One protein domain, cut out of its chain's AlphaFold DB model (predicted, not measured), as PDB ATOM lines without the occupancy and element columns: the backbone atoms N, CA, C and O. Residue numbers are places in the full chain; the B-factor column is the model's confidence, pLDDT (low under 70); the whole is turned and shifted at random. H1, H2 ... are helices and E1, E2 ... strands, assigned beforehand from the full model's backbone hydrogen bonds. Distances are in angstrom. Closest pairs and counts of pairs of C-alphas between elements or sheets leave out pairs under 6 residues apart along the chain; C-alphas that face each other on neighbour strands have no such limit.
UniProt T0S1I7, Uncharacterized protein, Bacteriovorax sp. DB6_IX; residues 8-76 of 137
ATOM      1  N   VAL A   8      52.741  53.582  43.979       94.31
ATOM      2  CA  VAL A   8      52.536  54.959  44.446       94.31
ATOM      3  C   VAL A   8      51.384  55.007  45.439       94.31
ATOM      4  O   VAL A   8      50.265  54.597  45.124       94.31
ATOM      5  N   LYS A   9      51.637  55.573  46.620       95.75
ATOM      6  CA  LYS A   9      50.598  55.943  47.589       95.75
ATOM      7  C   LYS A   9      50.381  57.452  47.519       95.75
ATOM      8  O   LYS A   9      51.345  58.215  47.548       95.75
ATOM      9  N   ARG A  10      49.124  57.868  47.364       97.06
ATOM     10  CA  ARG A  10      48.747  59.257  47.083       97.06
ATOM     11  C   ARG A  10      47.963  59.835  48.247       97.06
ATOM     12  O   ARG A  10      47.031  59.194  48.720       97.06
ATOM     13  N   PHE A  11      48.317  61.048  48.646       97.06
ATOM     14  CA  PHE A  11      47.749  61.721  49.810       97.06
ATOM     15  C   PHE A  11      47.353  63.144  49.454       97.06
ATOM     16  O   PHE A  11      48.108  63.850  48.784       97.06
ATOM     17  N   GLY A  12      46.167  63.570  49.873       96.38
ATOM     18  CA  GLY A  12      45.710  64.935  49.620       96.38
ATOM     19  C   GLY A  12      46.533  65.949  50.413       96.38
ATOM     20  O   GLY A  12      46.952  65.679  51.534       96.38
ATOM     21  N   PHE A  13      46.722  67.147  49.868       95.56
ATOM     22  CA  PHE A  13      47.442  68.235  50.546       95.56
ATOM     23  C   PHE A  13      46.941  68.504  51.973       95.56
ATOM     24  O   PHE A  13      47.743  68.621  52.897       95.56
ATOM     25  N   LYS A  14      45.617  68.522  52.175       94.31
ATOM     26  CA  LYS A  14      45.016  68.703  53.505       94.31
ATOM     27  C   LYS A  14      45.398  67.586  54.476       94.31
ATOM     28  O   LYS A  14      45.768  67.881  55.603       94.31
ATOM     29  N   GLU A  15      45.363  66.329  54.034       95.44
ATOM     30  CA  GLU A  15      45.766  65.175  54.853       95.44
ATOM     31  C   GLU A  15      47.232  65.287  55.286       95.44
ATOM     32  O   GLU A  15      47.561  65.070  56.452       95.44
ATOM     33  N   VAL A  16      48.110  65.684  54.361       96.12
ATOM     34  CA  VAL A  16      49.534  65.891  54.642       96.12
ATOM     35  C   VAL A  16      49.720  66.984  55.693       96.12
ATOM     36  O   VAL A  16      50.426  66.770  56.674       96.12
ATOM     37  N   CYS A  17      49.052  68.127  55.553       95.94
ATOM     38  CA  CYS A  17      49.107  69.196  56.553       95.94
ATOM     39  C   CYS A  17      48.575  68.758  57.925       95.94
ATOM     40  O   CYS A  17      49.205  69.044  58.947       95.94
ATOM     41  N   SER A  18      47.476  67.998  57.955       94.81
ATOM     42  CA  SER A  18      46.930  67.431  59.192       94.81
ATOM     43  C   SER A  18      47.918  66.490  59.883       94.81
ATOM     44  O   SER A  18      48.028  66.519  61.106       94.81
ATOM     45  N   SER A  19      48.696  65.710  59.123       95.19
ATOM     46  CA  SER A  19      49.742  64.840  59.688       95.19
ATOM     47  C   SER A  19      50.873  65.612  60.382       95.19
ATOM     48  O   SER A  19      51.513  65.087  61.290       95.19
ATOM     49  N   PHE A  20      51.086  66.876  60.000       94.88
ATOM     50  CA  PHE A  20      52.016  67.797  60.656       94.88
ATOM     51  C   PHE A  20      51.369  68.593  61.806       94.88
ATOM     52  O   PHE A  20      51.987  69.501  62.363       94.88
ATOM     53  N   GLY A  21      50.126  68.264  62.173       94.19
ATOM     54  CA  GLY A  21      49.396  68.892  63.273       94.19
ATOM     55  C   GLY A  21      48.701  70.208  62.913       94.19
ATOM     56  O   GLY A  21      48.234  70.903  63.815       94.19
ATOM     57  N   VAL A  22      48.615  70.575  61.630       93.38
ATOM     58  CA  VAL A  22      47.820  71.731  61.187       93.38
ATOM     59  C   VAL A  22      46.362  71.298  61.050       93.38
ATOM     60  O   VAL A  22      46.016  70.562  60.131       93.38
ATOM     61  N   LYS A  23      45.510  71.731  61.985       90.12
ATOM     62  CA  LYS A  23      44.074  71.425  61.972       90.12
ATOM     63  C   LYS A  23      43.347  72.283  60.938       90.12
ATOM     64  O   LYS A  23      43.671  73.457  60.792       90.12
ATOM     65  N   ASP A  24      42.384  71.676  60.247       86.12
ATOM     66  CA  ASP A  24      41.493  72.316  59.269       86.12
ATOM     67  C   ASP A  24      42.189  73.291  58.304       86.12
ATOM     68  O   ASP A  24      41.828  74.467  58.219       86.12
ATOM     69  N   PRO A  25      43.199  72.824  57.548       85.44
ATOM     70  CA  PRO A  25      43.981  73.704  56.705       85.44
ATOM     71  C   PRO A  25      43.135  74.232  55.532       85.44
ATOM     72  O   PRO A  25      42.744  73.487  54.623       85.44
ATOM     73  N   LEU A  26      42.840  75.536  55.564       84.94
ATOM     74  CA  LEU A  26      42.029  76.232  54.556       84.94
ATOM     75  C   LEU A  26      42.845  76.603  53.316       84.94
ATOM     76  O   LEU A  26      42.363  76.468  52.192       84.94
ATOM     77  N   ILE A  27      44.088  77.036  53.530       88.31
ATOM     78  CA  ILE A  27      45.024  77.443  52.481       88.31
ATOM     79  C   ILE A  27      46.184  76.455  52.505       88.31
ATOM     80  O   ILE A  27      46.945  76.406  53.470       88.31
ATOM     81  N   VAL A  28      46.272  75.633  51.459       93.12
ATOM     82  CA  VAL A  28      47.366  74.676  51.284       93.12
ATOM     83  C   VAL A  28      47.883  74.749  49.868       93.12
ATOM     84  O   VAL A  28      47.120  74.586  48.910       93.12
ATOM     85  N   GLU A  29      49.188  74.928  49.744       93.38
ATOM     86  CA  GLU A  29      49.834  75.082  48.456       93.38
ATOM     87  C   GLU A  29      51.225  74.462  48.418       93.38
ATOM     88  O   GLU A  29      51.884  74.213  49.426       93.38
ATOM     89  N   LYS A  30      51.674  74.171  47.202       95.38
ATOM     90  CA  LYS A  30      53.045  73.749  46.953       95.38
ATOM     91  C   LYS A  30      53.910  75.004  46.866       95.38
ATOM     92  O   LYS A  30      53.749  75.767  45.917       95.38
ATOM     93  N   LYS A  31      54.873  75.157  47.778       94.50
ATOM     94  CA  LYS A  31      55.835  76.269  47.752       94.50
ATOM     95  C   LYS A  31      57.004  75.993  46.807       94.50
ATOM     96  O   LYS A  31      57.358  76.821  45.975       94.50
ATOM     97  N   ASP A  32      57.588  74.801  46.898       94.19
ATOM     98  CA  ASP A  32      58.702  74.364  46.051       94.19
ATOM     99  C   ASP A  32      58.599  72.848  45.759       94.19
ATOM    100  O   ASP A  32      57.631  72.207  46.172       94.19
ATOM    101  N   PRO A  33      59.513  72.221  44.992       92.38
ATOM    102  CA  PRO A  33      59.422  70.796  44.657       92.38
ATOM    103  C   PRO A  33      59.380  69.809  45.838       92.38
ATOM    104  O   PRO A  33      59.035  68.648  45.611       92.38
ATOM    105  N   LYS A  34      59.759  70.222  47.054       93.44
ATOM    106  CA  LYS A  34      59.784  69.396  48.273       93.44
ATOM    107  C   LYS A  34      59.055  70.027  49.467       93.44
ATOM    108  O   LYS A  34      58.857  69.331  50.464       93.44
ATOM    109  N   THR A  35      58.648  71.287  49.377       96.94
ATOM    110  CA  THR A  35      58.003  72.004  50.485       96.94
ATOM    111  C   THR A  35      56.529  72.265  50.208       96.94
ATOM    112  O   THR A  35      56.165  72.833  49.174       96.94
ATOM    113  N   ILE A  36      55.682  71.849  51.151       96.56
ATOM    114  CA  ILE A  36      54.261  72.196  51.210       96.56
ATOM    115  C   ILE A  36      54.084  73.329  52.222       96.56
ATOM    116  O   ILE A  36      54.662  73.276  53.309       96.56
ATOM    117  N   ASP A  37      53.314  74.345  51.853       96.44
ATOM    118  CA  ASP A  37      52.855  75.393  52.755       96.44
ATOM    119  C   ASP A  37      51.449  75.031  53.250       96.44
ATOM    120  O   ASP A  37      50.520  74.824  52.465       96.44
ATOM    121  N   CYS A  38      51.324  74.922  54.568       95.56
ATOM    122  CA  CYS A  38      50.100  74.654  55.298       95.56
ATOM    123  C   CYS A  38      49.736  75.886  56.145       95.56
ATOM    124  O   CYS A  38      50.017  75.913  57.345       95.56
ATOM    125  N   MET A  39      49.101  76.889  55.532       92.81
ATOM    126  CA  MET A  39      48.679  78.148  56.172       92.81
ATOM    127  C   MET A  39      49.828  78.979  56.781       92.81
ATOM    128  O   MET A  39      49.772  79.383  57.942       92.81
ATOM    129  N   GLY A  40      50.880  79.230  56.004       92.38
ATOM    130  CA  GLY A  40      52.066  79.991  56.403       92.38
ATOM    131  C   GLY A  40      53.098  79.168  57.175       92.38
ATOM    132  O   GLY A  40      54.080  79.716  57.679       92.38
ATOM    133  N   ARG A  41      52.887  77.851  57.301       95.38
ATOM    134  CA  ARG A  41      53.831  76.914  57.924       95.38
ATOM    135  C   ARG A  41      54.350  75.937  56.885       95.38
ATOM    136  O   ARG A  41      53.579  75.230  56.243       95.38
ATOM    137  N   GLU A  42      55.666  75.857  56.773       96.81
ATOM    138  CA  GLU A  42      56.336  75.096  55.723       96.81
ATOM    139  C   GLU A  42      56.828  73.739  56.213       96.81
ATOM    140  O   GLU A  42      57.518  73.631  57.231       96.81
ATOM    141  N   PHE A  43      56.517  72.692  55.449       96.88
ATOM    142  CA  PHE A  43      56.900  71.325  55.772       96.88
ATOM    143  C   PHE A  43      57.509  70.609  54.572       96.88
ATOM    144  O   PHE A  43      57.074  70.763  53.433       96.88
ATOM    145  N   ASN A  44      58.507  69.766  54.833       96.38
ATOM    146  CA  ASN A  44      59.113  68.932  53.803       96.38
ATOM    147  C   ASN A  44      58.291  67.647  53.608       96.38
ATOM    148  O   ASN A  44      58.153  66.853  54.541       96.38
ATOM    149  N   ILE A  45      57.797  67.406  52.393       96.06
ATOM    150  CA  ILE A  45      56.922  66.261  52.092       96.06
ATOM    151  C   ILE A  45      57.618  64.902  52.210       96.06
ATOM    152  O   ILE A  45      56.955  63.894  52.446       96.06
ATOM    153  N   SER A  46      58.949  64.851  52.098       94.25
ATOM    154  CA  SER A  46      59.695  63.620  52.364       94.25
ATOM    155  C   SER A  46      59.535  63.198  53.819       94.25
ATOM    156  O   SER A  46      59.383  62.011  54.067       94.25
ATOM    157  N   LYS A  47      59.477  64.141  54.776       94.38
ATOM    158  CA  LYS A  47      59.255  63.808  56.195       94.38
ATOM    159  C   LYS A  47      57.897  63.150  56.421       94.38
ATOM    160  O   LYS A  47      57.806  62.225  57.213       94.38
ATOM    161  N   PHE A  48      56.863  63.580  55.700       95.44
ATOM    162  CA  PHE A  48      55.547  62.945  55.771       95.44
ATOM    163  C   PHE A  48      55.604  61.475  55.336       95.44
ATOM    164  O   PHE A  48      55.178  60.597  56.083       95.44
ATOM    165  N   CYS A  49      56.164  61.199  54.152       94.44
ATOM    166  CA  CYS A  49      56.292  59.824  53.672       94.44
ATOM    167  C   CYS A  49      57.205  58.990  54.582       94.44
ATOM    168  O   CYS A  49      56.852  57.864  54.902       94.44
ATOM    169  N   LEU A  50      58.336  59.545  55.034       90.69
ATOM    170  CA  LEU A  50      59.269  58.857  55.929       90.69
ATOM    171  C   LEU A  50      58.610  58.481  57.254       90.69
ATOM    172  O   LEU A  50      58.680  57.327  57.638       90.69
ATOM    173  N   ASN A  51      57.886  59.397  57.898       91.38
ATOM    174  CA  ASN A  51      57.183  59.090  59.145       91.38
ATOM    175  C   ASN A  51      56.108  58.004  58.959       91.38
ATOM    176  O   ASN A  51      55.816  57.255  59.884       91.38
ATOM    177  N   LYS A  52      55.500  57.918  57.768       90.75
ATOM    178  CA  LYS A  52      54.460  56.926  57.454       90.75
ATOM    179  C   LYS A  52      55.033  55.564  57.045       90.75
ATOM    180  O   LYS A  52      54.341  54.559  57.175       90.75
ATOM    181  N   TYR A  53      56.266  55.537  56.539       88.94
ATOM    182  CA  TYR A  53      56.877  54.385  55.871       88.94
ATOM    183  C   TYR A  53      58.315  54.112  56.332       88.94
ATOM    184  O   TYR A  53      59.100  53.544  55.582       88.94
ATOM    185  N   GLU A  54      58.669  54.496  57.558       75.38
ATOM    186  CA  GLU A  54      60.038  54.406  58.087       75.38
ATOM    187  C   GLU A  54      60.605  52.980  58.032       75.38
ATOM    188  O   GLU A  54      61.783  52.779  57.753       75.38
ATOM    189  N   LEU A  55      59.740  51.982  58.233       78.44
ATOM    190  CA  LEU A  55      60.090  50.559  58.227       78.44
ATOM    191  C   LEU A  55      60.009  49.910  56.833       78.44
ATOM    192  O   LEU A  55      60.258  48.716  56.691       78.44
ATOM    193  N   VAL A  56      59.631  50.665  55.799       79.69
ATOM    194  CA  VAL A  56      59.374  50.140  54.455       79.69
ATOM    195  C   VAL A  56      60.587  50.395  53.560       79.69
ATOM    196  O   VAL A  56      60.786  51.488  53.028       79.69
ATOM    197  N   HIS A  57      61.403  49.357  53.372       79.00
ATOM    198  CA  HIS A  57      62.696  49.446  52.682       79.00
ATOM    199  C   HIS A  57      62.615  49.818  51.194       79.00
ATOM    200  O   HIS A  57      63.584  50.322  50.639       79.00
ATOM    201  N   ASN A  58      61.473  49.626  50.532       87.25
ATOM    202  CA  ASN A  58      61.322  49.975  49.117       87.25
ATOM    203  C   ASN A  58      60.845  51.422  48.882       87.25
ATOM    204  O   ASN A  58      60.628  51.797  47.731       87.25
ATOM    205  N   TYR A  59      60.687  52.256  49.923       91.44
ATOM    206  CA  TYR A  59      60.384  53.683  49.751       91.44
ATOM    207  C   TYR A  59      61.541  54.415  49.056       91.44
ATOM    208  O   TYR A  59      62.687  54.372  49.503       91.44
ATOM    209  N   THR A  60      61.246  55.153  47.984       92.69
ATOM    210  CA  THR A  60      62.276  55.851  47.201       92.69
ATOM    211  C   THR A  60      62.278  57.353  47.433       92.69
ATOM    212  O   THR A  60      63.318  57.927  47.759       92.69
ATOM    213  N   LYS A  61      61.136  58.018  47.235       93.62
ATOM    214  CA  LYS A  61      61.036  59.484  47.264       93.62
ATOM    215  C   LYS A  61      59.600  59.971  47.431       93.62
ATOM    216  O   LYS A  61      58.635  59.258  47.163       93.62
ATOM    217  N   ALA A  62      59.468  61.240  47.809       95.25
ATOM    218  CA  ALA A  62      58.211  61.981  47.796       95.25
ATOM    219  C   ALA A  62      58.214  62.996  46.645       95.25
ATOM    220  O   ALA A  62      59.234  63.649  46.401       95.25
ATOM    221  N   ARG A  63      57.089  63.152  45.940       95.25
ATOM    222  CA  ARG A  63      56.888  64.224  44.947       95.25
ATOM    223  C   ARG A  63      55.475  64.776  45.011       95.25
ATOM    224  O   ARG A  63      54.542  64.078  45.394       95.25
ATOM    225  N   PHE A  64      55.330  66.019  44.578       95.94
ATOM    226  CA  PHE A  64      54.024  66.604  44.328       95.94
ATOM    227  C   PHE A  64      53.449  66.139  42.996       95.94
ATOM    228  O   PHE A  64      54.138  66.158  41.976       95.94
ATOM    229  N   ASP A  65      52.159  65.842  43.012       92.31
ATOM    230  CA  ASP A  65      51.271  65.991  41.873       92.31
ATOM    231  C   ASP A  65      50.556  67.338  42.030       92.31
ATOM    232  O   ASP A  65      49.649  67.496  42.852       92.31
ATOM    233  N   ALA A  66      51.049  68.347  41.310       81.50
ATOM    234  CA  ALA A  66      50.532  69.708  41.419       81.50
ATOM    235  C   ALA A  66      49.149  69.865  40.769       81.50
ATOM    236  O   ALA A  66      48.412  70.769  41.157       81.50
ATOM    237  N   VAL A  67      48.800  68.993  39.817       87.38
ATOM    238  CA  VAL A  67      47.511  69.026  39.116       87.38
ATOM    239  C   VAL A  67      46.423  68.513  40.052       87.38
ATOM    240  O   VAL A  67      45.452  69.210  40.327       87.38
ATOM    241  N   GLU A  68      46.650  67.339  40.638       89.94
ATOM    242  CA  GLU A  68      45.685  66.682  41.524       89.94
ATOM    243  C   GLU A  68      45.758  67.175  42.980       89.94
ATOM    244  O   GLU A  68      45.022  66.686  43.840       89.94
ATOM    245  N   LYS A  69      46.663  68.117  43.287       92.94
ATOM    246  CA  LYS A  69      46.968  68.598  44.648       92.94
ATOM    247  C   LYS A  69      47.225  67.444  45.626       92.94
ATOM    248  O   LYS A  69      46.622  67.348  46.703       92.94
ATOM    249  N   ARG A  70      48.140  66.550  45.238       96.38
ATOM    250  CA  ARG A  70      48.523  65.364  46.018       96.38
ATOM    251  C   ARG A  70      50.019  65.284  46.273       96.38
ATOM    252  O   ARG A  70      50.839  65.734  45.477       96.38
ATOM    253  N   VAL A  71      50.376  64.666  47.388       97.12
ATOM    254  CA  VAL A  71      51.724  64.179  47.662       97.12
ATOM    255  C   VAL A  71      51.752  62.688  47.361       97.12
ATOM    256  O   VAL A  71      50.957  61.912  47.889       97.12
ATOM    257  N   ASN A  72      52.688  62.298  46.508       96.31
ATOM    258  CA  ASN A  72      52.922  60.926  46.099       96.31
ATOM    259  C   ASN A  72      54.161  60.397  46.827       96.31
ATOM    260  O   ASN A  72      55.257  60.939  46.660       96.31
ATOM    261  N   CYS A  73      53.988  59.327  47.600       96.00
ATOM    262  CA  CYS A  73      55.082  58.518  48.125       96.00
ATOM    263  C   CYS A  73      55.338  57.373  47.138       96.00
ATOM    264  O   CYS A  73      54.430  56.583  46.863       96.00
ATOM    265  N   TYR A  74      56.545  57.327  46.576       94.19
ATOM    266  CA  TYR A  74      56.955  56.331  45.588       94.19
ATOM    267  C   TYR A  74      57.696  55.184  46.255       94.19
ATOM    268  O   TYR A  74      58.483  55.396  47.181       94.19
ATOM    269  N   PHE A  75      57.476  53.995  45.714       93.06
ATOM    270  CA  PHE A  75      58.156  52.773  46.096       93.06
ATOM    271  C   PHE A  75      58.629  52.073  44.831       93.06
ATOM    272  O   PHE A  75      57.910  52.090  43.834       93.06
ATOM    273  N   ALA A  76      59.819  51.489  44.859       92.38
ATOM    274  CA  ALA A  76      60.372  50.728  43.746       92.38
ATOM    275  C   ALA A  76      61.336  49.673  44.284       92.38
ATOM    276  O   ALA A  76      61.939  49.869  45.335       92.38
TER     277      ALA A  76
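AT A GLANCE: This is residues 8 to 76 of the 137 residues of an uncharacterized protein of Bacteriovorax sp. DB6_IX (UniProt T0S1I7). The sheet E1, E6, E5 is covered on one face by two short helices, H1 and H2, making two layers; the smaller sheet E2, E3, E4 stands at the H1 end, and H1 packs across it too. The smaller sheet is a meander, each strand the antiparallel neighbour of the one before. The printed part has 69 residues, with named elements in the order E1 H1 E2 E3 E4 H2 E5 E6; the class is mixed, and both sheets, ordered E1 - E6 - E5 and E2 - E3 - E4, are antiparallel. It is compact, with a radius of gyration of the C-alphas of 11.3 A and spans of 33 by 24 by 16 A.

HOW THE PARTS SIT: E1, residues 8 to 12, is antiparallel to E6, residues 70 to 75, with N 9 and O 73 3.0 A apart. H1, residues 13 to 19, is on both sheets. E2, residues 28 to 30, and E3, residues 35 to 38, form a hairpin, with N 37 and O 29 2.8 A apart. H1 lies over E3, across the strands at 80 degrees on the local plane, at a height over the sheet of 8.4 A; the closest C-alphas of H1 and E3 are those of Cys 17 and Cys 38, 5.7 A apart. E3 and E4, residues 42 to 44, form a hairpin, with N 36 and O 43 2.9 A apart. H2, residues 45 to 53, only just touches H1, with 3 pairs of C-alphas within 8 A, the closest those of Val 16 and Phe 48, 6.8 A; the tilt is steep, 57 degrees, the same way. E5, residues 59 to 65, and E6 form a hairpin, with N 72 and O 63 2.8 A apart. H2 is on their sheet at a height over the sheet of 8.5 A, slantwise to the strands; the closest C-alphas of H2 and E5 are those of Ser 46 and Ala 62, 5.1 A. In H1 and H2 every O i to N i+4 pair is within hydrogen-bond range.

IN THESE COORDINATES: E1 begins at C-alpha 8, (52.536, 54.959, 44.446), and measures 13.1 A. H1 measures 10.0 A, E2 7.2 A, E3 9.6 A, E4 7.0 A and H2 12.5 A. E5 measures 17.2 A; E6, 15.9 A, ends at C-alpha 75, (58.156, 52.773, 46.096).

THE WHOLE: The C-alphas farthest apart are those of Leu 26 and His 57, 33.9 A. The printed part has no cut and no long link. Its mean pLDDT is 92.6, and no printed residue is under 70.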